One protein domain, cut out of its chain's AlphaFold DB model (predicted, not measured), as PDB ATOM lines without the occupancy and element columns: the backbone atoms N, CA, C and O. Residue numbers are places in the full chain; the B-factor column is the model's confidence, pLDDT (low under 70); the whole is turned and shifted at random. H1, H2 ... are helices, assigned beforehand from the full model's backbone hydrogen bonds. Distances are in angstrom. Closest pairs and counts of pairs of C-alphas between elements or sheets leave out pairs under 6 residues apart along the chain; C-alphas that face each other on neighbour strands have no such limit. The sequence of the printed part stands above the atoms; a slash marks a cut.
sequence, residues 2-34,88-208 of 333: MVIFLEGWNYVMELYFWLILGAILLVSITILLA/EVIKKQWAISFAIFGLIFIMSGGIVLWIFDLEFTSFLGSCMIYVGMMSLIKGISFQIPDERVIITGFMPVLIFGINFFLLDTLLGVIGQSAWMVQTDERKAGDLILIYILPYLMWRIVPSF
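Overview. This is residues 2 to 34 and 88 to 208 of the 333 residues of an uncharacterized protein of marine metagenome (UniProt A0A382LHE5). Two layers of helices cross: H2, H3 and H4 fold back and forth side by side as one layer, and H1 and H5, nearly aligned with each other, run steeply over one face of it. H1 crosses H2 and H3, while H5 crosses H4; the turn at residues 144 to 149 sticks out. The printed part has 154 residues with five named helices, H1 to H5 in order along the chain, and no named strand: all helix. It is compact, with a radius of gyration of the C-alphas of 16.5 A and spans of 53 by 37 by 24 A.

Arrangement. H1, residues 2 to 34, touches H2, residues 88 to 115, with residues 26 to 34 alone, opposite ways at a steep tilt of 50 degrees; the closest C-alphas, of Thr 30 and Ser 97, are 6.2 A apart. H3, residues 119 to 143, touches H1 at a steep tilt of 48 degrees, closest at the C-alphas of Leu 19 and Cys 127, 6.2 A. H2 and H3 form a helical hairpin, their closest C-alphas, of Gly 102 and Gly 132, 3.7 A apart. H3 and H4, residues 148 to 170, form another at a shallow tilt of 11 degrees, closest at the C-alphas of Ser 126 and Leu 170, 5.7 A. H5, residues 184 to 204, touches H4 at a steep tilt of 47 degrees, closest at the C-alphas of Phe 160 and Pro 198, 6.0 A. H5 touches H1 at a shallow tilt of 15 degrees, the same way, closest at the C-alphas of Gly 8 and Arg 186, 6.9 A. H1 and H4 are apart. Every O i to N i+4 pair is within hydrogen-bond range in H2, against 25 of 29 in H1, 20 of 21 in H3, 16 of 19 in H4 and 14 of 17 in H5.

Along the chain. H1 begins at C-alpha 2, (21.480, 121.544, 263.699), and is 47.7 A long; H2 measures 40.3 A, H3 36.7 A, H4 31.3 A and H5 28.2 A. H5 has a kink of 42 degrees near residue 198 and ends at C-alpha 204, (30.247, 110.047, 291.521).

Size, cuts and confidence. The C-alphas farthest apart, of Met 2 and Val 89, are 54.4 A apart. Residues 35 to 87 are not printed, and C-alphas 34 and 88 are 13.7 A apart across the cut. The link from H4 to H5 is long, 13 residues. Mean pLDDT of the printed part is 73.8; 49 residues are under 70, among them 2 to 16 and 142 to 153.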
ATOM      1  N   MET A   2      20.672 121.113 262.537       32.09
ATOM      2  CA  MET A   2      21.480 121.544 263.699       32.09
ATOM      3  C   MET A   2      20.682 121.954 264.958       32.09
ATOM      4  O   MET A   2      21.144 121.697 266.054       32.09
ATOM      5  N   VAL A   3      19.476 122.519 264.821       34.09
ATOM      6  CA  VAL A   3      18.656 122.990 265.964       34.09
ATOM      7  C   VAL A   3      18.027 121.842 266.773       34.09
ATOM      8  O   VAL A   3      17.780 122.000 267.958       34.09
ATOM      9  N   ILE A   4      17.829 120.670 266.161       41.66
ATOM     10  CA  ILE A   4      17.175 119.511 266.802       41.66
ATOM     11  C   ILE A   4      18.187 118.707 267.643       41.66
ATOM     12  O   ILE A   4      17.832 118.194 268.701       41.66
ATOM     13  N   PHE A   5      19.470 118.709 267.250       38.19
ATOM     14  CA  PHE A   5      20.574 118.141 268.041       38.19
ATOM     15  C   PHE A   5      20.744 118.815 269.416       38.19
ATOM     16  O   PHE A   5      21.234 118.187 270.353       38.19
ATOM     17  N   LEU A   6      20.351 120.088 269.560       45.78
ATOM     18  CA  LEU A   6      20.446 120.810 270.835       45.78
ATOM     19  C   LEU A   6      19.387 120.362 271.846       45.78
ATOM     20  O   LEU A   6      19.633 120.418 273.045       45.78
ATOM     21  N   GLU A   7      18.224 119.907 271.391       49.47
ATOM     22  CA  GLU A   7      17.065 119.702 272.260       49.47
ATOM     23  C   GLU A   7      17.233 118.458 273.143       49.47
ATOM     24  O   GLU A   7      17.137 118.547 274.364       49.47
ATOM     25  N   GLY A   8      17.624 117.317 272.561       46.50
ATOM     26  CA  GLY A   8      17.927 116.098 273.325       46.50
ATOM     27  C   GLY A   8      19.131 116.245 274.263       46.50
ATOM     28  O   GLY A   8      19.113 115.718 275.374       46.50
ATOM     29  N   TRP A   9      20.157 116.992 273.845       53.75
ATOM     30  CA  TRP A   9      21.330 117.284 274.672       53.75
ATOM     31  C   TRP A   9      20.987 118.188 275.858       53.75
ATOM     32  O   TRP A   9      21.455 117.941 276.966       53.75
ATOM     33  N   ASN A  10      20.130 119.189 275.658       60.09
ATOM     34  CA  ASN A  10      19.699 120.081 276.728       60.09
ATOM     35  C   ASN A  10      18.959 119.321 277.833       60.09
ATOM     36  O   ASN A  10      19.296 119.513 278.996       60.09
ATOM     37  N   TYR A  11      18.061 118.389 277.492       57.03
ATOM     38  CA  TYR A  11      17.393 117.552 278.498       57.03
ATOM     39  C   TYR A  11      18.372 116.684 279.294       57.03
ATOM     40  O   TYR A  11      18.232 116.541 280.508       57.03
ATOM     41  N   VAL A  12      19.383 116.115 278.629       58.53
ATOM     42  CA  VAL A  12      20.423 115.319 279.298       58.53
ATOM     43  C   VAL A  12      21.258 116.198 280.226       58.53
ATOM     44  O   VAL A  12      21.481 115.817 281.371       58.53
ATOM     45  N   MET A  13      21.695 117.372 279.764       63.78
ATOM     46  CA  MET A  13      22.521 118.294 280.547       63.78
ATOM     47  C   MET A  13      21.763 118.906 281.722       63.78
ATOM     48  O   MET A  13      22.330 119.038 282.803       63.78
ATOM     49  N   GLU A  14      20.491 119.246 281.534       64.31
ATOM     50  CA  GLU A  14      19.622 119.757 282.588       64.31
ATOM     51  C   GLU A  14      19.397 118.689 283.664       64.31
ATOM     52  O   GLU A  14      19.663 118.932 284.841       64.31
ATOM     53  N   LEU A  15      19.042 117.463 283.261       66.25
ATOM     54  CA  LEU A  15      18.945 116.318 284.166       66.25
ATOM     55  C   LEU A  15      20.248 116.095 284.944       66.25
ATOM     56  O   LEU A  15      20.222 115.892 286.159       66.25
ATOM     57  N   TYR A  16      21.394 116.202 284.274       66.88
ATOM     58  CA  TYR A  16      22.703 116.039 284.900       66.88
ATOM     59  C   TYR A  16      23.032 117.161 285.894       66.88
ATOM     60  O   TYR A  16      23.509 116.882 286.993       66.88
ATOM     61  N   PHE A  17      22.751 118.416 285.539       71.38
ATOM     62  CA  PHE A  17      22.974 119.578 286.400       71.38
ATOM     63  C   PHE A  17      22.213 119.439 287.718       71.38
ATOM     64  O   PHE A  17      22.803 119.568 288.791       71.38
ATOM     65  N   TRP A  18      20.925 119.104 287.653       69.62
ATOM     66  CA  TRP A  18      20.082 119.014 288.841       69.62
ATOM     67  C   TRP A  18      20.371 117.779 289.693       69.62
ATOM     68  O   TRP A  18      20.345 117.871 290.921       69.62
ATOM     69  N   LEU A  19      20.720 116.643 289.078       73.25
ATOM     70  CA  LEU A  19      21.162 115.460 289.820       73.25
ATOM     71  C   LEU A  19      22.496 115.692 290.534       73.25
ATOM     72  O   LEU A  19      22.641 115.288 291.686       73.25
ATOM     73  N   ILE A  20      23.448 116.376 289.892       70.69
ATOM     74  CA  ILE A  20      24.712 116.764 290.527       70.69
ATOM     75  C   ILE A  20      24.459 117.760 291.655       70.69
ATOM     76  O   ILE A  20      24.976 117.569 292.751       70.69
ATOM     77  N   LEU A  21      23.652 118.794 291.421       75.81
ATOM     78  CA  LEU A  21      23.349 119.805 292.429       75.81
ATOM     79  C   LEU A  21      22.653 119.187 293.647       75.81
ATOM     80  O   LEU A  21      23.053 119.452 294.778       75.81
ATOM     81  N   GLY A  22      21.675 118.304 293.427       74.00
ATOM     82  CA  GLY A  22      21.017 117.555 294.496       74.00
ATOM     83  C   GLY A  22      21.981 116.638 295.252       74.00
ATOM     84  O   GLY A  22      21.955 116.602 296.481       74.00
ATOM     85  N   ALA A  23      22.870 115.936 294.543       69.62
ATOM     86  CA  ALA A  23      23.875 115.072 295.159       69.62
ATOM     87  C   ALA A  23      24.903 115.864 295.982       69.62
ATOM     88  O   ALA A  23      25.213 115.463 297.102       69.62
ATOM     89  N   ILE A  24      25.406 116.991 295.467       75.19
ATOM     90  CA  ILE A  24      26.330 117.876 296.188       75.19
ATOM     91  C   ILE A  24      25.641 118.431 297.431       75.19
ATOM     92  O   ILE A  24      26.208 118.342 298.511       75.19
ATOM     93  N   LEU A  25      24.408 118.929 297.307       76.00
ATOM     94  CA  LEU A  25      23.650 119.459 298.440       76.00
ATOM     95  C   LEU A  25      23.454 118.388 299.522       76.00
ATOM     96  O   LEU A  25      23.708 118.651 300.696       76.00
ATOM     97  N   LEU A  26      23.080 117.165 299.135       75.88
ATOM     98  CA  LEU A  26      22.933 116.052 300.070       75.88
ATOM     99  C   LEU A  26      24.267 115.708 300.741       75.88
ATOM    100  O   LEU A  26      24.308 115.568 301.961       75.88
ATOM    101  N   VAL A  27      25.361 115.606 299.982       70.19
ATOM    102  CA  VAL A  27      26.695 115.294 300.517       70.19
ATOM    103  C   VAL A  27      27.191 116.396 301.451       70.19
ATOM    104  O   VAL A  27      27.648 116.083 302.545       70.19
ATOM    105  N   SER A  28      27.055 117.668 301.081       71.25
ATOM    106  CA  SER A  28      27.454 118.807 301.913       71.25
ATOM    107  C   SER A  28      26.696 118.838 303.237       71.25
ATOM    108  O   SER A  28      27.314 119.000 304.286       71.25
ATOM    109  N   ILE A  29      25.376 118.620 303.216       69.88
ATOM    110  CA  ILE A  29      24.574 118.553 304.443       69.88
ATOM    111  C   ILE A  29      24.940 117.306 305.265       69.88
ATOM    112  O   ILE A  29      25.060 117.384 306.486       69.88
ATOM    113  N   THR A  30      25.167 116.167 304.606       69.44
ATOM    114  CA  THR A  30      25.560 114.920 305.277       69.44
ATOM    115  C   THR A  30      26.915 115.072 305.969       69.44
ATOM    116  O   THR A  30      27.035 114.658 307.113       69.44
ATOM    117  N   ILE A  31      27.902 115.713 305.332       67.00
ATOM    118  CA  ILE A  31      29.206 116.033 305.939       67.00
ATOM    119  C   ILE A  31      29.027 116.977 307.131       67.00
ATOM    120  O   ILE A  31      29.609 116.737 308.184       67.00
ATOM    121  N   LEU A  32      28.214 118.030 306.986       67.38
ATOM    122  CA  LEU A  32      27.988 119.012 308.049       67.38
ATOM    123  C   LEU A  32      27.423 118.347 309.311       67.38
ATOM    124  O   LEU A  32      27.900 118.631 310.404       67.38
ATOM    125  N   LEU A  33      26.450 117.440 309.168       60.09
ATOM    126  CA  LEU A  33      25.803 116.779 310.309       60.09
ATOM    127  C   LEU A  33      26.511 115.508 310.791       60.09
ATOM    128  O   LEU A  33      26.356 115.143 311.951       60.09
ATOM    129  N   ALA A  34      27.262 114.821 309.927       52.41
ATOM    130  CA  ALA A  34      28.121 113.707 310.330       52.41
ATOM    131  C   ALA A  34      29.431 114.189 310.969       52.41
ATOM    132  O   ALA A  34      30.197 113.362 311.461       52.41
ATOM    133  N   GLU A  88      34.022 101.404 311.839       61.16
ATOM    134  CA  GLU A  88      32.669 100.856 311.918       61.16
ATOM    135  C   GLU A  88      31.642 101.834 312.510       61.16
ATOM    136  O   GLU A  88      30.517 101.912 312.012       61.16
ATOM    137  N   VAL A  89      32.015 102.623 313.525       61.31
ATOM    138  CA  VAL A  89      31.128 103.628 314.143       61.31
ATOM    139  C   VAL A  89      30.885 104.775 313.169       61.31
ATOM    140  O   VAL A  89      29.738 105.185 312.983       61.31
ATOM    141  N   ILE A  90      31.935 105.199 312.462       61.81
ATOM    142  CA  ILE A  90      31.848 106.175 311.375       61.81
ATOM    143  C   ILE A  90      30.914 105.627 310.284       61.81
ATOM    144  O   ILE A  90      29.884 106.233 309.999       61.81
ATOM    145  N   LYS A  91      31.170 104.432 309.730       65.38
ATOM    146  CA  LYS A  91      30.303 103.820 308.698       65.38
ATOM    147  C   LYS A  91      28.834 103.736 309.119       65.38
ATOM    148  O   LYS A  91      27.955 104.026 308.309       65.38
ATOM    149  N   LYS A  92      28.559 103.385 310.379       70.75
ATOM    150  CA  LYS A  92      27.197 103.323 310.924       70.75
ATOM    151  C   LYS A  92      26.545 104.705 311.007       70.75
ATOM    152  O   LYS A  92      25.389 104.840 310.615       70.75
ATOM    153  N   GLN A  93      27.266 105.727 311.467       69.19
ATOM    154  CA  GLN A  93      26.768 107.106 311.498       69.19
ATOM    155  C   GLN A  93      26.483 107.631 310.090       69.19
ATOM    156  O   GLN A  93      25.403 108.154 309.846       69.19
ATOM    157  N   TRP A  94      27.376 107.392 309.128       70.56
ATOM    158  CA  TRP A  94      27.151 107.748 307.727       70.56
ATOM    159  C   TRP A  94      25.959 107.009 307.126       70.56
ATOM    160  O   TRP A  94      25.138 107.623 306.448       70.56
ATOM    161  N   ALA A  95      25.818 105.711 307.398       77.12
ATOM    162  CA  ALA A  95      24.675 104.934 306.940       77.12
ATOM    163  C   ALA A  95      23.346 105.496 307.464       77.12
ATOM    164  O   ALA A  95      22.381 105.599 306.707       77.12
ATOM    165  N   ILE A  96      23.307 105.882 308.743       77.94
ATOM    166  CA  ILE A  96      22.140 106.505 309.377       77.94
ATOM    167  C   ILE A  96      21.878 107.892 308.778       77.94
ATOM    168  O   ILE A  96      20.739 108.187 308.424       77.94
ATOM    169  N   SER A  97      22.910 108.715 308.587       75.69
ATOM    170  CA  SER A  97      22.775 110.042 307.980       75.69
ATOM    171  C   SER A  97      22.251 109.959 306.545       75.69
ATOM    172  O   SER A  97      21.267 110.619 306.217       75.69
ATOM    173  N   PHE A  98      22.813 109.085 305.702       80.50
ATOM    174  CA  PHE A  98      22.305 108.844 304.346       80.50
ATOM    175  C   PHE A  98      20.863 108.310 304.350       80.50
ATOM    176  O   PHE A  98      20.077 108.665 303.468       80.50
ATOM    177  N   ALA A  99      20.482 107.496 305.340       85.88
ATOM    178  CA  ALA A  99      19.108 107.024 305.479       85.88
ATOM    179  C   ALA A  99      18.131 108.165 305.824       85.88
ATOM    180  O   ALA A  99      17.104 108.329 305.165       85.88
ATOM    181  N   ILE A 100      18.467 108.988 306.821       83.62
ATOM    182  CA  ILE A 100      17.624 110.104 307.273       83.62
ATOM    183  C   ILE A 100      17.495 111.163 306.174       83.62
ATOM    184  O   ILE A 100      16.379 111.544 305.821       83.62
ATOM    185  N   PHE A 101      18.608 111.597 305.575       80.56
ATOM    186  CA  PHE A 101      18.568 112.562 304.474       80.56
ATOM    187  C   PHE A 101      17.860 112.004 303.247       80.56
ATOM    188  O   PHE A 101      17.083 112.723 302.622       80.56
ATOM    189  N   GLY A 102      18.056 110.719 302.942       86.06
ATOM    190  CA  GLY A 102      17.347 110.053 301.858       86.06
ATOM    191  C   GLY A 102      15.830 110.117 302.032       86.06
ATOM    192  O   GLY A 102      15.122 110.532 301.115       86.06
ATOM    193  N   LEU A 103      15.332 109.799 303.232       89.56
ATOM    194  CA  LEU A 103      13.907 109.906 303.563       89.56
ATOM    195  C   LEU A 103      13.393 111.346 303.473       89.56
ATOM    196  O   LEU A 103      12.329 111.571 302.900       89.56
ATOM    197  N   ILE A 104      14.140 112.323 303.993       88.38
ATOM    198  CA  ILE A 104      13.754 113.742 303.922       88.38
ATOM    199  C   ILE A 104      13.647 114.197 302.463       88.38
ATOM    200  O   ILE A 104      12.682 114.869 302.100       88.38
ATOM    201  N   PHE A 105      14.594 113.810 301.608       88.31
ATOM    202  CA  PHE A 105      14.582 114.141 300.181       88.31
ATOM    203  C   PHE A 105      13.414 113.490 299.432       88.31
ATOM    204  O   PHE A 105      12.777 114.145 298.611       88.31
ATOM    205  N   ILE A 106      13.079 112.237 299.752       91.62
ATOM    206  CA  ILE A 106      11.904 111.561 299.183       91.62
ATOM    207  C   ILE A 106      10.616 112.266 299.611       91.62
ATOM    208  O   ILE A 106       9.767 112.554 298.772       91.62
ATOM    209  N   MET A 107      10.476 112.578 300.901       91.75
ATOM    210  CA  MET A 107       9.279 113.234 301.428       91.75
ATOM    211  C   MET A 107       9.113 114.646 300.867       91.75
ATOM    212  O   MET A 107       8.032 114.997 300.407       91.75
ATOM    213  N   SER A 108      10.179 115.447 300.859       88.44
ATOM    214  CA  SER A 108      10.150 116.802 300.297       88.44
ATOM    215  C   SER A 108       9.896 116.788 298.792       88.44
ATOM    216  O   SER A 108       9.036 117.531 298.331       88.44
ATOM    217  N   GLY A 109      10.542 115.895 298.039       88.12
ATOM    218  CA  GLY A 109      10.262 115.721 296.615       88.12
ATOM    219  C   GLY A 109       8.811 115.306 296.354       88.12
ATOM    220  O   GLY A 109       8.154 115.893 295.500       88.12
ATOM    221  N   GLY A 110       8.266 114.378 297.146       88.75
ATOM    222  CA  GLY A 110       6.859 113.978 297.064       88.75
ATOM    223  C   GLY A 110       5.886 115.118 297.374       88.75
ATOM    224  O   GLY A 110       4.885 115.274 296.681       88.75
ATOM    225  N   ILE A 111       6.197 115.958 298.365       90.62
ATOM    226  CA  ILE A 111       5.415 117.162 298.679       90.62
ATOM    227  C   ILE A 111       5.463 118.157 297.514       90.62
ATOM    228  O   ILE A 111       4.427 118.701 297.142       90.62
ATOM    229  N   VAL A 112       6.637 118.376 296.911       87.69
ATOM    230  CA  VAL A 112       6.787 119.259 295.744       87.69
ATOM    231  C   VAL A 112       5.936 118.760 294.575       87.69
ATOM    232  O   VAL A 112       5.203 119.561 293.997       87.69
ATOM    233  N   LEU A 113       5.968 117.453 294.284       87.62
ATOM    234  CA  LEU A 113       5.127 116.836 293.250       87.62
ATOM    235  C   LEU A 113       3.630 116.949 293.553       87.62
ATOM    236  O   LEU A 113       2.821 117.054 292.639       87.62
ATOM    237  N   TRP A 114       3.249 116.893 294.828       87.88
ATOM    238  CA  TRP A 114       1.846 116.938 295.229       87.88
ATOM    239  C   TRP A 114       1.262 118.357 295.212       87.88
ATOM    240  O   TRP A 114       0.086 118.531 294.900       87.88
ATOM    241  N   ILE A 115       2.064 119.367 295.562       86.38
ATOM    242  CA  ILE A 115       1.609 120.760 295.689       86.38
ATOM    243  C   ILE A 115       1.669 121.509 294.354       86.38
ATOM    244  O   ILE A 115       0.807 122.350 294.095       86.38
ATOM    245  N   PHE A 116       2.685 121.250 293.526       78.50
ATOM    246  CA  PHE A 116       2.968 122.057 292.340       78.50
ATOM    247  C   PHE A 116       2.888 121.237 291.052       78.50
ATOM    248  O   PHE A 116       3.645 120.291 290.862       78.50
ATOM    249  N   ASP A 117       2.045 121.688 290.124       75.44
ATOM    250  CA  ASP A 117       1.812 121.051 288.817       75.44
ATOM    251  C   ASP A 117       2.587 121.738 287.671       75.44
ATOM    252  O   ASP A 117       2.139 121.808 286.529       75.44
ATOM    253  N   LEU A 118       3.738 122.348 287.976       79.62
ATOM    254  CA  LEU A 118       4.596 122.976 286.966       79.62
ATOM    255  C   LEU A 118       5.642 121.975 286.470       79.62
ATOM    256  O   LEU A 118       6.178 121.191 287.252       79.62
ATOM    257  N   GLU A 119       6.011 122.053 285.191       74.62
ATOM    258  CA  GLU A 119       7.026 121.170 284.587       74.62
ATOM    259  C   GLU A 119       8.355 121.211 285.359       74.62
ATOM    260  O   GLU A 119       8.923 120.172 285.689       74.62
ATOM    261  N   PHE A 120       8.800 122.410 285.745       73.56
ATOM    262  CA  PHE A 120      10.023 122.597 286.525       73.56
ATOM    263  C   PHE A 120       9.941 121.995 287.939       73.56
ATOM    264  O   PHE A 120      10.891 121.366 288.401       73.56
ATOM    265  N   THR A 121       8.818 122.166 288.644       78.50
ATOM    266  CA  THR A 121       8.658 121.625 290.005       78.50
ATOM    267  C   THR A 121       8.463 120.117 289.985       78.50
ATOM    268  O   THR A 121       8.991 119.433 290.857       78.50
ATOM    269  N   SER A 122       7.774 119.595 288.968       79.19
ATOM    270  CA  SER A 122       7.656 118.160 288.723       79.19
ATOM    271  C   SER A 122       9.031 117.536 288.490       79.19
ATOM    272  O   SER A 122       9.420 116.561 289.140       79.19
ATOM    273  N   PHE A 123       9.831 118.175 287.639       78.12
ATOM    274  CA  PHE A 123      11.202 117.770 287.386       78.12
ATOM    275  C   PHE A 123      12.059 117.805 288.670       78.12
ATOM    276  O   PHE A 123      12.695 116.811 289.026       78.12
ATOM    277  N   LEU A 124      12.014 118.906 289.426       80.94
ATOM    278  CA  LEU A 124      12.783 119.075 290.660       80.94
ATOM    279  C   LEU A 124      12.368 118.065 291.742       80.94
ATOM    280  O   LEU A 124      13.230 117.416 292.335       80.94
ATOM    281  N   GLY A 125      11.066 117.878 291.968       84.50
ATOM    282  CA  GLY A 125      10.540 116.907 292.929       84.50
ATOM    283  C   GLY A 125      10.939 115.473 292.577       84.50
ATOM    284  O   GLY A 125      11.367 114.713 293.448       84.50
ATOM    285  N   SER A 126      10.908 115.128 291.290       85.25
ATOM    286  CA  SER A 126      11.351 113.828 290.777       85.25
ATOM    287  C   SER A 126      12.847 113.586 291.010       85.25
ATOM    288  O   SER A 126      13.235 112.519 291.493       85.25
ATOM    289  N   CYS A 127      13.697 114.585 290.748       83.75
ATOM    290  CA  CYS A 127      15.129 114.518 291.045       83.75
ATOM    291  C   CYS A 127      15.407 114.379 292.547       83.75
ATOM    292  O   CYS A 127      16.265 113.585 292.931       83.75
ATOM    293  N   MET A 128      14.673 115.096 293.406       86.81
ATOM    294  CA  MET A 128      14.807 114.975 294.862       86.81
ATOM    295  C   MET A 128      14.463 113.564 295.347       86.81
ATOM    296  O   MET A 128      15.233 112.983 296.111       86.81
ATOM    297  N   ILE A 129      13.366 112.978 294.852       88.50
ATOM    298  CA  ILE A 129      12.996 111.588 295.160       88.50
ATOM    299  C   ILE A 129      14.094 110.629 294.709       88.50
ATOM    300  O   ILE A 129      14.486 109.749 295.471       88.50
ATOM    301  N   TYR A 130      14.629 110.801 293.501       87.25
ATOM    302  CA  TYR A 130      15.689 109.938 292.992       87.25
ATOM    303  C   TYR A 130      16.979 110.028 293.811       87.25
ATOM    304  O   TYR A 130      17.529 108.998 294.203       87.25
ATOM    305  N   VAL A 131      17.448 111.243 294.111       84.00
ATOM    306  CA  VAL A 131      18.630 111.460 294.958       84.00
ATOM    307  C   VAL A 131      18.392 110.870 296.350       84.00
ATOM    308  O   VAL A 131      19.273 110.200 296.889       84.00
ATOM    309  N   GLY A 132      17.184 111.030 296.897       86.00
ATOM    310  CA  GLY A 132      16.808 110.445 298.177       86.00
ATOM    311  C   GLY A 132      16.808 108.913 298.165       86.00
ATOM    312  O   GLY A 132      17.401 108.291 299.044       86.00
ATOM    313  N   MET A 133      16.249 108.287 297.127       86.06
ATOM    314  CA  MET A 133      16.286 106.833 296.936       86.06
ATOM    315  C   MET A 133      17.723 106.317 296.776       86.06
ATOM    316  O   MET A 133      18.095 105.326 297.403       86.06
ATOM    317  N   MET A 134      18.561 107.008 295.999       82.56
ATOM    318  CA  MET A 134      19.982 106.672 295.849       82.56
ATOM    319  C   MET A 134      20.749 106.797 297.169       82.56
ATOM    320  O   MET A 134      21.585 105.946 297.479       82.56
ATOM    321  N   SER A 135      20.426 107.805 297.980       82.50
ATOM    322  CA  SER A 135      20.961 107.971 299.334       82.50
ATOM    323  C   SER A 135      20.589 106.793 300.239       82.50
ATOM    324  O   SER A 135      21.463 106.239 300.903       82.50
ATOM    325  N   LEU A 136      19.329 106.334 300.211       85.69
ATOM    326  CA  LEU A 136      18.886 105.165 300.982       85.69
ATOM    327  C   LEU A 136      19.644 103.894 300.607       85.69
ATOM    328  O   LEU A 136      20.169 103.203 301.479       85.69
ATOM    329  N   ILE A 137      19.732 103.605 299.308       81.75
ATOM    330  CA  ILE A 137      20.476 102.453 298.781       81.75
ATOM    331  C   ILE A 137      21.922 102.502 299.266       81.75
ATOM    332  O   ILE A 137      22.469 101.496 299.706       81.75
ATOM    333  N   LYS A 138      22.545 103.682 299.222       75.81
ATOM    334  CA  LYS A 138      23.924 103.858 299.667       75.81
ATOM    335  C   LYS A 138      24.077 103.690 301.179       75.81
ATOM    336  O   LYS A 138      25.019 103.036 301.613       75.81
ATOM    337  N   GLY A 139      23.136 104.202 301.972       74.19
ATOM    338  CA  GLY A 139      23.082 103.965 303.415       74.19
ATOM    339  C   GLY A 139      23.002 102.474 303.748       74.19
ATOM    340  O   GLY A 139      23.779 101.984 304.563       74.19
ATOM    341  N   ILE A 140      22.142 101.727 303.047       77.12
ATOM    342  CA  ILE A 140      22.046 100.262 303.166       77.12
ATOM    343  C   ILE A 140      23.359  99.597 302.729       77.12
ATOM    344  O   ILE A 140      23.839  98.687 303.402       77.12
ATOM    345  N   SER A 141      23.989 100.086 301.654       72.38
ATOM    346  CA  SER A 141      25.286  99.588 301.176       72.38
ATOM    347  C   SER A 141      26.375  99.625 302.240       72.38
ATOM    348  O   SER A 141      27.247  98.765 302.224       72.38
ATOM    349  N   PHE A 142      26.362 100.632 303.116       69.06
ATOM    350  CA  PHE A 142      27.358 100.780 304.177       69.06
ATOM    351  C   PHE A 142      27.126  99.832 305.358       69.06
ATOM    352  O   PHE A 142      28.064  99.574 306.108       69.06
ATOM    353  N   GLN A 143      25.903  99.319 305.526       69.75
ATOM    354  CA  GLN A 143      25.546  98.396 306.608       69.75
ATOM    355  C   GLN A 143      25.753  96.927 306.234       69.75
ATOM    356  O   GLN A 143      25.842  96.093 307.129       69.75
ATOM    357  N   ILE A 144      25.809  96.600 304.940       66.38
ATOM    358  CA  ILE A 144      26.020  95.227 304.472       66.38
ATOM    359  C   ILE A 144      27.524  94.911 304.557       66.38
ATOM    360  O   ILE A 144      28.305  95.506 303.810       66.38
ATOM    361  N   PRO A 145      27.953  93.985 305.434       57.50
ATOM    362  CA  PRO A 145      29.355  93.603 305.541       57.50
ATOM    363  C   PRO A 145      29.748  92.778 304.316       57.50
ATOM    364  O   PRO A 145      29.277  91.659 304.190       57.50
ATOM    365  N   ASP A 146      30.558  93.339 303.409       59.09
ATOM    366  CA  ASP A 146      31.313  92.689 302.314       59.09
ATOM    367  C   ASP A 146      30.710  91.421 301.660       59.09
ATOM    368  O   ASP A 146      31.426  90.566 301.129       59.09
ATOM    369  N   GLU A 147      29.383  91.300 301.587       57.72
ATOM    370  CA  GLU A 147      28.720  90.255 300.825       57.72
ATOM    371  C   GLU A 147      28.825  90.645 299.357       57.72
ATOM    372  O   GLU A 147      27.934  91.247 298.747       57.72
ATOM    373  N   ARG A 148      29.981  90.297 298.783       60.94
ATOM    374  CA  ARG A 148      30.377  90.554 297.398       60.94
ATOM    375  C   ARG A 148      29.250  90.220 296.419       60.94
ATOM    376  O   ARG A 148      29.130  90.883 295.395       60.94
ATOM    377  N   VAL A 149      28.411  89.235 296.736       62.44
ATOM    378  CA  VAL A 149      27.271  88.803 295.919       62.44
ATOM    379  C   VAL A 149      26.135  89.835 295.897       62.44
ATOM    380  O   VAL A 149      25.647  90.153 294.813       62.44
ATOM    381  N   ILE A 150      25.744  90.408 297.040       61.69
ATOM    382  CA  ILE A 150      24.656  91.399 297.109       61.69
ATOM    383  C   ILE A 150      25.096  92.710 296.452       61.69
ATOM    384  O   ILE A 150      24.393  93.246 295.593       61.69
ATOM    385  N   ILE A 151      26.299  93.185 296.779       63.84
ATOM    386  CA  ILE A 151      26.819  94.458 296.261       63.84
ATOM    387  C   ILE A 151      27.110  94.368 294.754       63.84
ATOM    388  O   ILE A 151      26.789  95.285 294.002       63.84
ATOM    389  N   THR A 152      27.680  93.254 294.281       64.69
ATOM    390  CA  THR A 152      28.047  93.101 292.859       64.69
ATOM    391  C   THR A 152      26.866  92.662 291.988       64.69
ATOM    392  O   THR A 152      26.870  92.922 290.785       64.69
ATOM    393  N   GLY A 153      25.872  91.976 292.560       68.12
ATOM    394  CA  GLY A 153      24.741  91.406 291.824       68.12
ATOM    395  C   GLY A 153      23.456  92.224 291.927       68.12
ATOM    396  O   GLY A 153      22.900  92.623 290.908       68.12
ATOM    397  N   PHE A 154      22.974  92.469 293.146       77.69
ATOM    398  CA  PHE A 154      21.658  93.070 293.382       77.69
ATOM    399  C   PHE A 154      21.672  94.595 293.251       77.69
ATOM    400  O   PHE A 154      20.781  95.167 292.624       77.69
ATOM    401  N   MET A 155      22.712  95.252 293.773       77.56
ATOM    402  CA  MET A 155      22.822  96.715 293.768       77.56
ATOM    403  C   MET A 155      22.677  97.333 292.369       77.56
ATOM    404  O   MET A 155      21.846  98.225 292.200       77.56
ATOM    405  N   PRO A 156      23.394  96.855 291.330       79.00
ATOM    406  CA  PRO A 156      23.284  97.435 289.993       79.00
ATOM    407  C   PRO A 156      21.889  97.262 289.379       79.00
ATOM    408  O   PRO A 156      21.413  98.152 288.680       79.00
ATOM    409  N   VAL A 157      21.218  96.140 289.667       83.81
ATOM    410  CA  VAL A 157      19.847  95.864 289.205       83.81
ATOM    411  C   VAL A 157      18.855  96.820 289.860       83.81
ATOM    412  O   VAL A 157      17.982  97.365 289.188       83.81
ATOM    413  N   LEU A 158      19.014  97.058 291.163       84.56
ATOM    414  CA  LEU A 158      18.176  97.979 291.923       84.56
ATOM    415  C   LEU A 158      18.360  99.422 291.417       84.56
ATOM    416  O   LEU A 158      17.377 100.098 291.116       84.56
ATOM    417  N   ILE A 159      19.608  99.867 291.225       83.88
ATOM    418  CA  ILE A 159      19.918 101.204 290.686       83.88
ATOM    419  C   ILE A 159      19.329 101.367 289.279       83.88
ATOM    420  O   ILE A 159      18.725 102.397 288.983       83.88
ATOM    421  N   PHE A 160      19.458 100.351 288.419       87.75
ATOM    422  CA  PHE A 160      18.814 100.354 287.107       87.75
ATOM    423  C   PHE A 160      17.296 100.534 287.226       87.75
ATOM    424  O   PHE A 160      16.733 101.379 286.535       87.75
ATOM    425  N   GLY A 161      16.640  99.784 288.118       87.81
ATOM    426  CA  GLY A 161      15.194  99.868 288.323       87.81
ATOM    427  C   GLY A 161      14.734 101.251 288.790       87.81
ATOM    428  O   GLY A 161      13.770 101.786 288.251       87.81
ATOM    429  N   ILE A 162      15.449 101.864 289.735       87.75
ATOM    430  CA  ILE A 162      15.126 103.209 290.241       87.75
ATOM    431  C   ILE A 162      15.366 104.281 289.187       87.75
ATOM    432  O   ILE A 162      14.558 105.195 289.045       87.75
ATOM    433  N   ASN A 163      16.448 104.165 288.421       88.81
ATOM    434  CA  ASN A 163      16.704 105.080 287.322       88.81
ATOM    435  C   ASN A 163      15.649 104.956 286.221       88.81
ATOM    436  O   ASN A 163      15.148 105.963 285.731       88.81
ATOM    437  N   PHE A 164      15.257 103.731 285.877       88.50
ATOM    438  CA  PHE A 164      14.174 103.504 284.932       88.50
ATOM    439  C   PHE A 164      12.854 104.100 285.440       88.50
ATOM    440  O   PHE A 164      12.178 104.803 284.697       88.50
ATOM    441  N   PHE A 165      12.522 103.887 286.715       88.75
ATOM    442  CA  PHE A 165      11.332 104.457 287.349       88.75
ATOM    443  C   PHE A 165      11.328 105.992 287.324       88.75
ATOM    444  O   PHE A 165      10.309 106.593 286.986       88.75
ATOM    445  N   LEU A 166      12.467 106.632 287.619       87.62
ATOM    446  CA  LEU A 166      12.603 108.085 287.503       87.62
ATOM    447  C   LEU A 166      12.301 108.549 286.075       87.62
ATOM    448  O   LEU A 166      11.509 109.465 285.877       87.62
ATOM    449  N   LEU A 167      12.946 107.933 285.088       84.88
ATOM    450  CA  LEU A 167      12.880 108.388 283.704       84.88
ATOM    451  C   LEU A 167      11.510 108.126 283.063       84.88
ATOM    452  O   LEU A 167      11.045 108.963 282.294       84.88
ATOM    453  N   ASP A 168      10.893 106.975 283.335       86.19
ATOM    454  CA  ASP A 168       9.633 106.538 282.716       86.19
ATOM    455  C   ASP A 168       8.418 107.074 283.480       86.19
ATOM    456  O   ASP A 168       7.517 107.655 282.887       86.19
ATOM    457  N   THR A 169       8.388 106.912 284.807       84.00
ATOM    458  CA  THR A 169       7.189 107.205 285.610       84.00
ATOM    459  C   THR A 169       7.164 108.627 286.154       84.00
ATOM    460  O   THR A 169       6.122 109.271 286.096       84.00
ATOM    461  N   LEU A 170       8.277 109.116 286.708       81.81
ATOM    462  CA  LEU A 170       8.296 110.422 287.375       81.81
ATOM    463  C   LEU A 170       8.491 111.574 286.384       81.81
ATOM    464  O   LEU A 170       7.724 112.529 286.384       81.81
ATOM    465  N   LEU A 171       9.502 111.467 285.520       78.19
ATOM    466  CA  LEU A 171       9.836 112.512 284.554       78.19
ATOM    467  C   LEU A 171       9.130 112.337 283.207       78.19
ATOM    468  O   LEU A 171       9.052 113.289 282.436       78.19
ATOM    469  N   GLY A 172       8.675 111.121 282.886       72.94
ATOM    470  CA  GLY A 172       8.085 110.816 281.582       72.94
ATOM    471  C   GLY A 172       9.013 111.139 280.408       72.94
ATOM    472  O   GLY A 172       8.536 111.453 279.324       72.94
ATOM    473  N   VAL A 173      10.333 111.115 280.614       73.62
ATOM    474  CA  VAL A 173      11.331 111.410 279.578       73.62
ATOM    475  C   VAL A 173      11.437 110.226 278.621       73.62
ATOM    476  O   VAL A 173      11.493 110.416 277.410       73.62
ATOM    477  N   ILE A 174      11.419 108.994 279.117       74.38
ATOM    478  CA  ILE A 174      11.442 107.795 278.265       74.38
ATOM    479  C   ILE A 174      10.031 107.208 278.121       74.38
ATOM    480  O   ILE A 174       9.127 107.562 278.868       74.38
ATOM    481  N   GLY A 175       9.813 106.341 277.129       69.19
ATOM    482  CA  GLY A 175       8.545 105.604 276.994       69.19
ATOM    483  C   GLY A 175       7.359 106.368 276.378       69.19
ATOM    484  O   GLY A 175       6.338 105.748 276.094       69.19
ATOM    485  N   GLN A 176       7.482 107.669 276.077       70.69
ATOM    486  CA  GLN A 176       6.400 108.453 275.443       70.69
ATOM    487  C   GLN A 176       6.081 108.034 273.998       70.69
ATOM    488  O   GLN A 176       4.981 108.258 273.496       70.69
ATOM    489  N   SER A 177       7.054 107.449 273.301       70.94
ATOM    490  CA  SER A 177       6.925 107.029 271.908       70.94
ATOM    491  C   SER A 177       7.485 105.627 271.725       70.94
ATOM    492  O   SER A 177       8.476 105.248 272.346       70.94
ATOM    493  N   ALA A 178       6.860 104.848 270.842       78.44
ATOM    494  CA  ALA A 178       7.378 103.534 270.499       78.44
ATOM    495  C   ALA A 178       8.761 103.674 269.847       78.44
ATOM    496  O   ALA A 178       8.914 104.414 268.877       78.44
ATOM    497  N   TRP A 179       9.733 102.884 270.310       77.38
ATOM    498  CA  TRP A 179      11.108 102.802 269.787       77.38
ATOM    499  C   TRP A 179      11.218 102.849 268.256       77.38
ATOM    500  O   TRP A 179      12.114 103.486 267.716       77.38
ATOM    501  N   MET A 180      10.303 102.194 267.531       76.00
ATOM    502  CA  MET A 180      10.323 102.141 266.061       76.00
ATOM    503  C   MET A 180      10.101 103.509 265.392       76.00
ATOM    504  O   MET A 180      10.542 103.711 264.266       76.00
ATOM    505  N   VAL A 181       9.423 104.429 266.077       78.31
ATOM    506  CA  VAL A 181       9.046 105.758 265.570       78.31
ATOM    507  C   VAL A 181      10.044 106.833 266.021       78.31
ATOM    508  O   VAL A 181      10.047 107.941 265.494       78.31
ATOM    509  N   GLN A 182      10.919 106.513 266.978       77.50
ATOM    510  CA  GLN A 182      11.920 107.441 267.491       77.50
ATOM    511  C   GLN A 182      13.040 107.708 266.477       77.50
ATOM    512  O   GLN A 182      13.443 106.827 265.710       77.50
ATOM    513  N   THR A 183      13.587 108.923 266.528       80.12
ATOM    514  CA  THR A 183      14.813 109.289 265.813       80.12
ATOM    515  C   THR A 183      16.017 108.566 266.413       80.12
ATOM    516  O   THR A 183      16.021 108.209 267.592       80.12
ATOM    517  N   ASP A 184      17.061 108.349 265.616       75.31
ATOM    518  CA  ASP A 184      18.238 107.598 266.072       75.31
ATOM    519  C   ASP A 184      18.999 108.309 267.206       75.31
ATOM    520  O   ASP A 184      19.532 107.651 268.098       75.31
ATOM    521  N   GLU A 185      18.956 109.642 267.256       69.81
ATOM    522  CA  GLU A 185      19.456 110.427 268.392       69.81
ATOM    523  C   GLU A 185      18.646 110.190 269.663       69.81
ATOM    524  O   GLU A 185      19.230 110.000 270.730       69.81
ATOM    525  N   ARG A 186      17.308 110.162 269.565       74.75
ATOM    526  CA  ARG A 186      16.467 109.911 270.736       74.75
ATOM    527  C   ARG A 186      16.699 108.507 271.280       74.75
ATOM    528  O   ARG A 186      16.865 108.347 272.482       74.75
ATOM    529  N   LYS A 187      16.821 107.520 270.391       78.69
ATOM    530  CA  LYS A 187      17.197 106.147 270.750       78.69
ATOM    531  C   LYS A 187      18.536 106.095 271.485       78.69
ATOM    532  O   LYS A 187      18.646 105.426 272.509       78.69
ATOM    533  N   ALA A 188      19.554 106.793 270.980       75.62
ATOM    534  CA  ALA A 188      20.868 106.840 271.616       75.62
ATOM    535  C   ALA A 188      20.818 107.530 272.990       75.62
ATOM    536  O   ALA A 188      21.372 107.004 273.955       75.62
ATOM    537  N   GLY A 189      20.114 108.662 273.092       74.81
ATOM    538  CA  GLY A 189      19.895 109.380 274.347       74.81
ATOM    539  C   GLY A 189      19.189 108.519 275.392       74.81
ATOM    540  O   GLY A 189      19.689 108.385 276.507       74.81
ATOM    541  N   ASP A 190      18.097 107.851 275.015       81.06
ATOM    542  CA  ASP A 190      17.355 106.945 275.895       81.06
ATOM    543  C   ASP A 190      18.247 105.789 276.386       81.06
ATOM    544  O   ASP A 190      18.238 105.461 277.570       81.06
ATOM    545  N   LEU A 191      19.083 105.197 275.523       83.38
ATOM    546  CA  LEU A 191      20.017 104.136 275.926       83.38
ATOM    547  C   LEU A 191      21.092 104.630 276.900       83.38
ATOM    548  O   LEU A 191      21.425 103.923 277.855       83.38
ATOM    549  N   ILE A 192      21.629 105.833 276.677       80.38
ATOM    550  CA  ILE A 192      22.586 106.463 277.593       80.38
ATOM    551  C   ILE A 192      21.916 106.693 278.950       80.38
ATOM    552  O   ILE A 192      22.468 106.313 279.984       80.38
ATOM    553  N   LEU A 193      20.708 107.253 278.952       81.25
ATOM    554  CA  LEU A 193      19.953 107.519 280.170       81.25
ATOM    555  C   LEU A 193      19.593 106.233 280.913       81.25
ATOM    556  O   LEU A 193      19.681 106.195 282.130       81.25
ATOM    557  N   ILE A 194      19.230 105.159 280.217       85.44
ATOM    558  CA  ILE A 194      18.786 103.919 280.858       85.44
ATOM    559  C   ILE A 194      19.965 103.096 281.391       85.44
ATOM    560  O   ILE A 194      19.882 102.565 282.498       85.44
ATOM    561  N   TYR A 195      21.060 102.982 280.633       83.75
ATOM    562  CA  TYR A 195      22.141 102.038 280.942       83.75
ATOM    563  C   TYR A 195      23.433 102.693 281.441       83.75
ATOM    564  O   TYR A 195      24.138 102.094 282.253       83.75
ATOM    565  N   ILE A 196      23.761 103.903 280.979       79.81
ATOM    566  CA  ILE A 196      25.032 104.571 281.309       79.81
ATOM    567  C   ILE A 196      24.867 105.506 282.510       79.81
ATOM    568  O   ILE A 196      25.714 105.504 283.406       79.81
ATOM    569  N   LEU A 197      23.769 106.261 282.577       76.94
ATOM    570  CA  LEU A 197      23.491 107.189 283.677       76.94
ATOM    571  C   LEU A 197      23.521 106.521 285.070       76.94
ATOM    572  O   LEU A 197      24.231 107.046 285.931       76.94
ATOM    573  N   PRO A 198      22.879 105.351 285.308       76.81
ATOM    574  CA  PRO A 198      22.968 104.645 286.593       76.81
ATOM    575  C   PRO A 198      24.405 104.433 287.061       76.81
ATOM    576  O   PRO A 198      24.745 104.611 288.231       76.81
ATOM    577  N   TYR A 199      25.258 104.043 286.115       77.44
ATOM    578  CA  TYR A 199      26.645 103.707 286.370       77.44
ATOM    579  C   TYR A 199      27.476 104.951 286.700       77.44
ATOM    580  O   TYR A 199      28.266 104.930 287.647       77.44
ATOM    581  N   LEU A 200      27.282 106.046 285.956       73.19
ATOM    582  CA  LEU A 200      27.961 107.318 286.215       73.19
ATOM    583  C   LEU A 200      27.590 107.876 287.589       73.19
ATOM    584  O   LEU A 200      28.472 108.275 288.347       73.19
ATOM    585  N   MET A 201      26.307 107.837 287.941       68.75
ATOM    586  CA  MET A 201      25.836 108.340 289.227       68.75
ATOM    587  C   MET A 201      26.362 107.528 290.402       68.75
ATOM    588  O   MET A 201      26.848 108.106 291.369       68.75
ATOM    589  N   TRP A 202      26.356 106.197 290.301       70.31
ATOM    590  CA  TRP A 202      26.960 105.349 291.325       70.31
ATOM    591  C   TRP A 202      28.448 105.664 291.547       70.31
ATOM    592  O   TRP A 202      28.919 105.643 292.682       70.31
ATOM    593  N   ARG A 203      29.183 105.995 290.477       66.31
ATOM    594  CA  ARG A 203      30.612 106.327 290.539       66.31
ATOM    595  C   ARG A 203      30.903 107.682 291.192       66.31
ATOM    596  O   ARG A 203      31.946 107.814 291.823       66.31
ATOM    597  N   ILE A 204      30.035 108.679 291.009       60.16
ATOM    598  CA  ILE A 204      30.247 110.047 291.521       60.16
ATOM    599  C   ILE A 204      30.067 110.109 293.039       60.16
ATOM    600  O   ILE A 204      30.770 110.862 293.709       60.16
ATOM    601  N   VAL A 205      29.150 109.320 293.605       51.00
ATOM    602  CA  VAL A 205      28.904 109.386 295.047       51.00
ATOM    603  C   VAL A 205      30.049 108.685 295.801       51.00
ATOM    604  O   VAL A 205      30.253 107.486 295.586       51.00
ATOM    605  N   PRO A 206      30.752 109.355 296.735       45.94
ATOM    606  CA  PRO A 206      31.952 108.825 297.390       45.94
ATOM    607  C   PRO A 206      31.708 107.449 298.027       45.94
ATOM    608  O   PRO A 206      30.739 107.253 298.759       45.94
ATOM    609  N   SER A 207      32.538 106.459 297.694       47.09
ATOM    610  CA  SER A 207      32.483 105.101 298.250       47.09
ATOM    611  C   SER A 207      33.591 104.952 299.283       47.09
ATOM    612  O   SER A 207      34.760 104.905 298.914       47.09
ATOM    613  N   PHE A 208      33.240 104.839 300.564       41.25
ATOM    614  CA  PHE A 208      34.205 104.611 301.648       41.25
ATOM    615  C   PHE A 208      34.627 103.135 301.786       41.25
ATOM    616  O   PHE A 208      34.879 102.643 302.886       41.25
TER     617      PHE A 208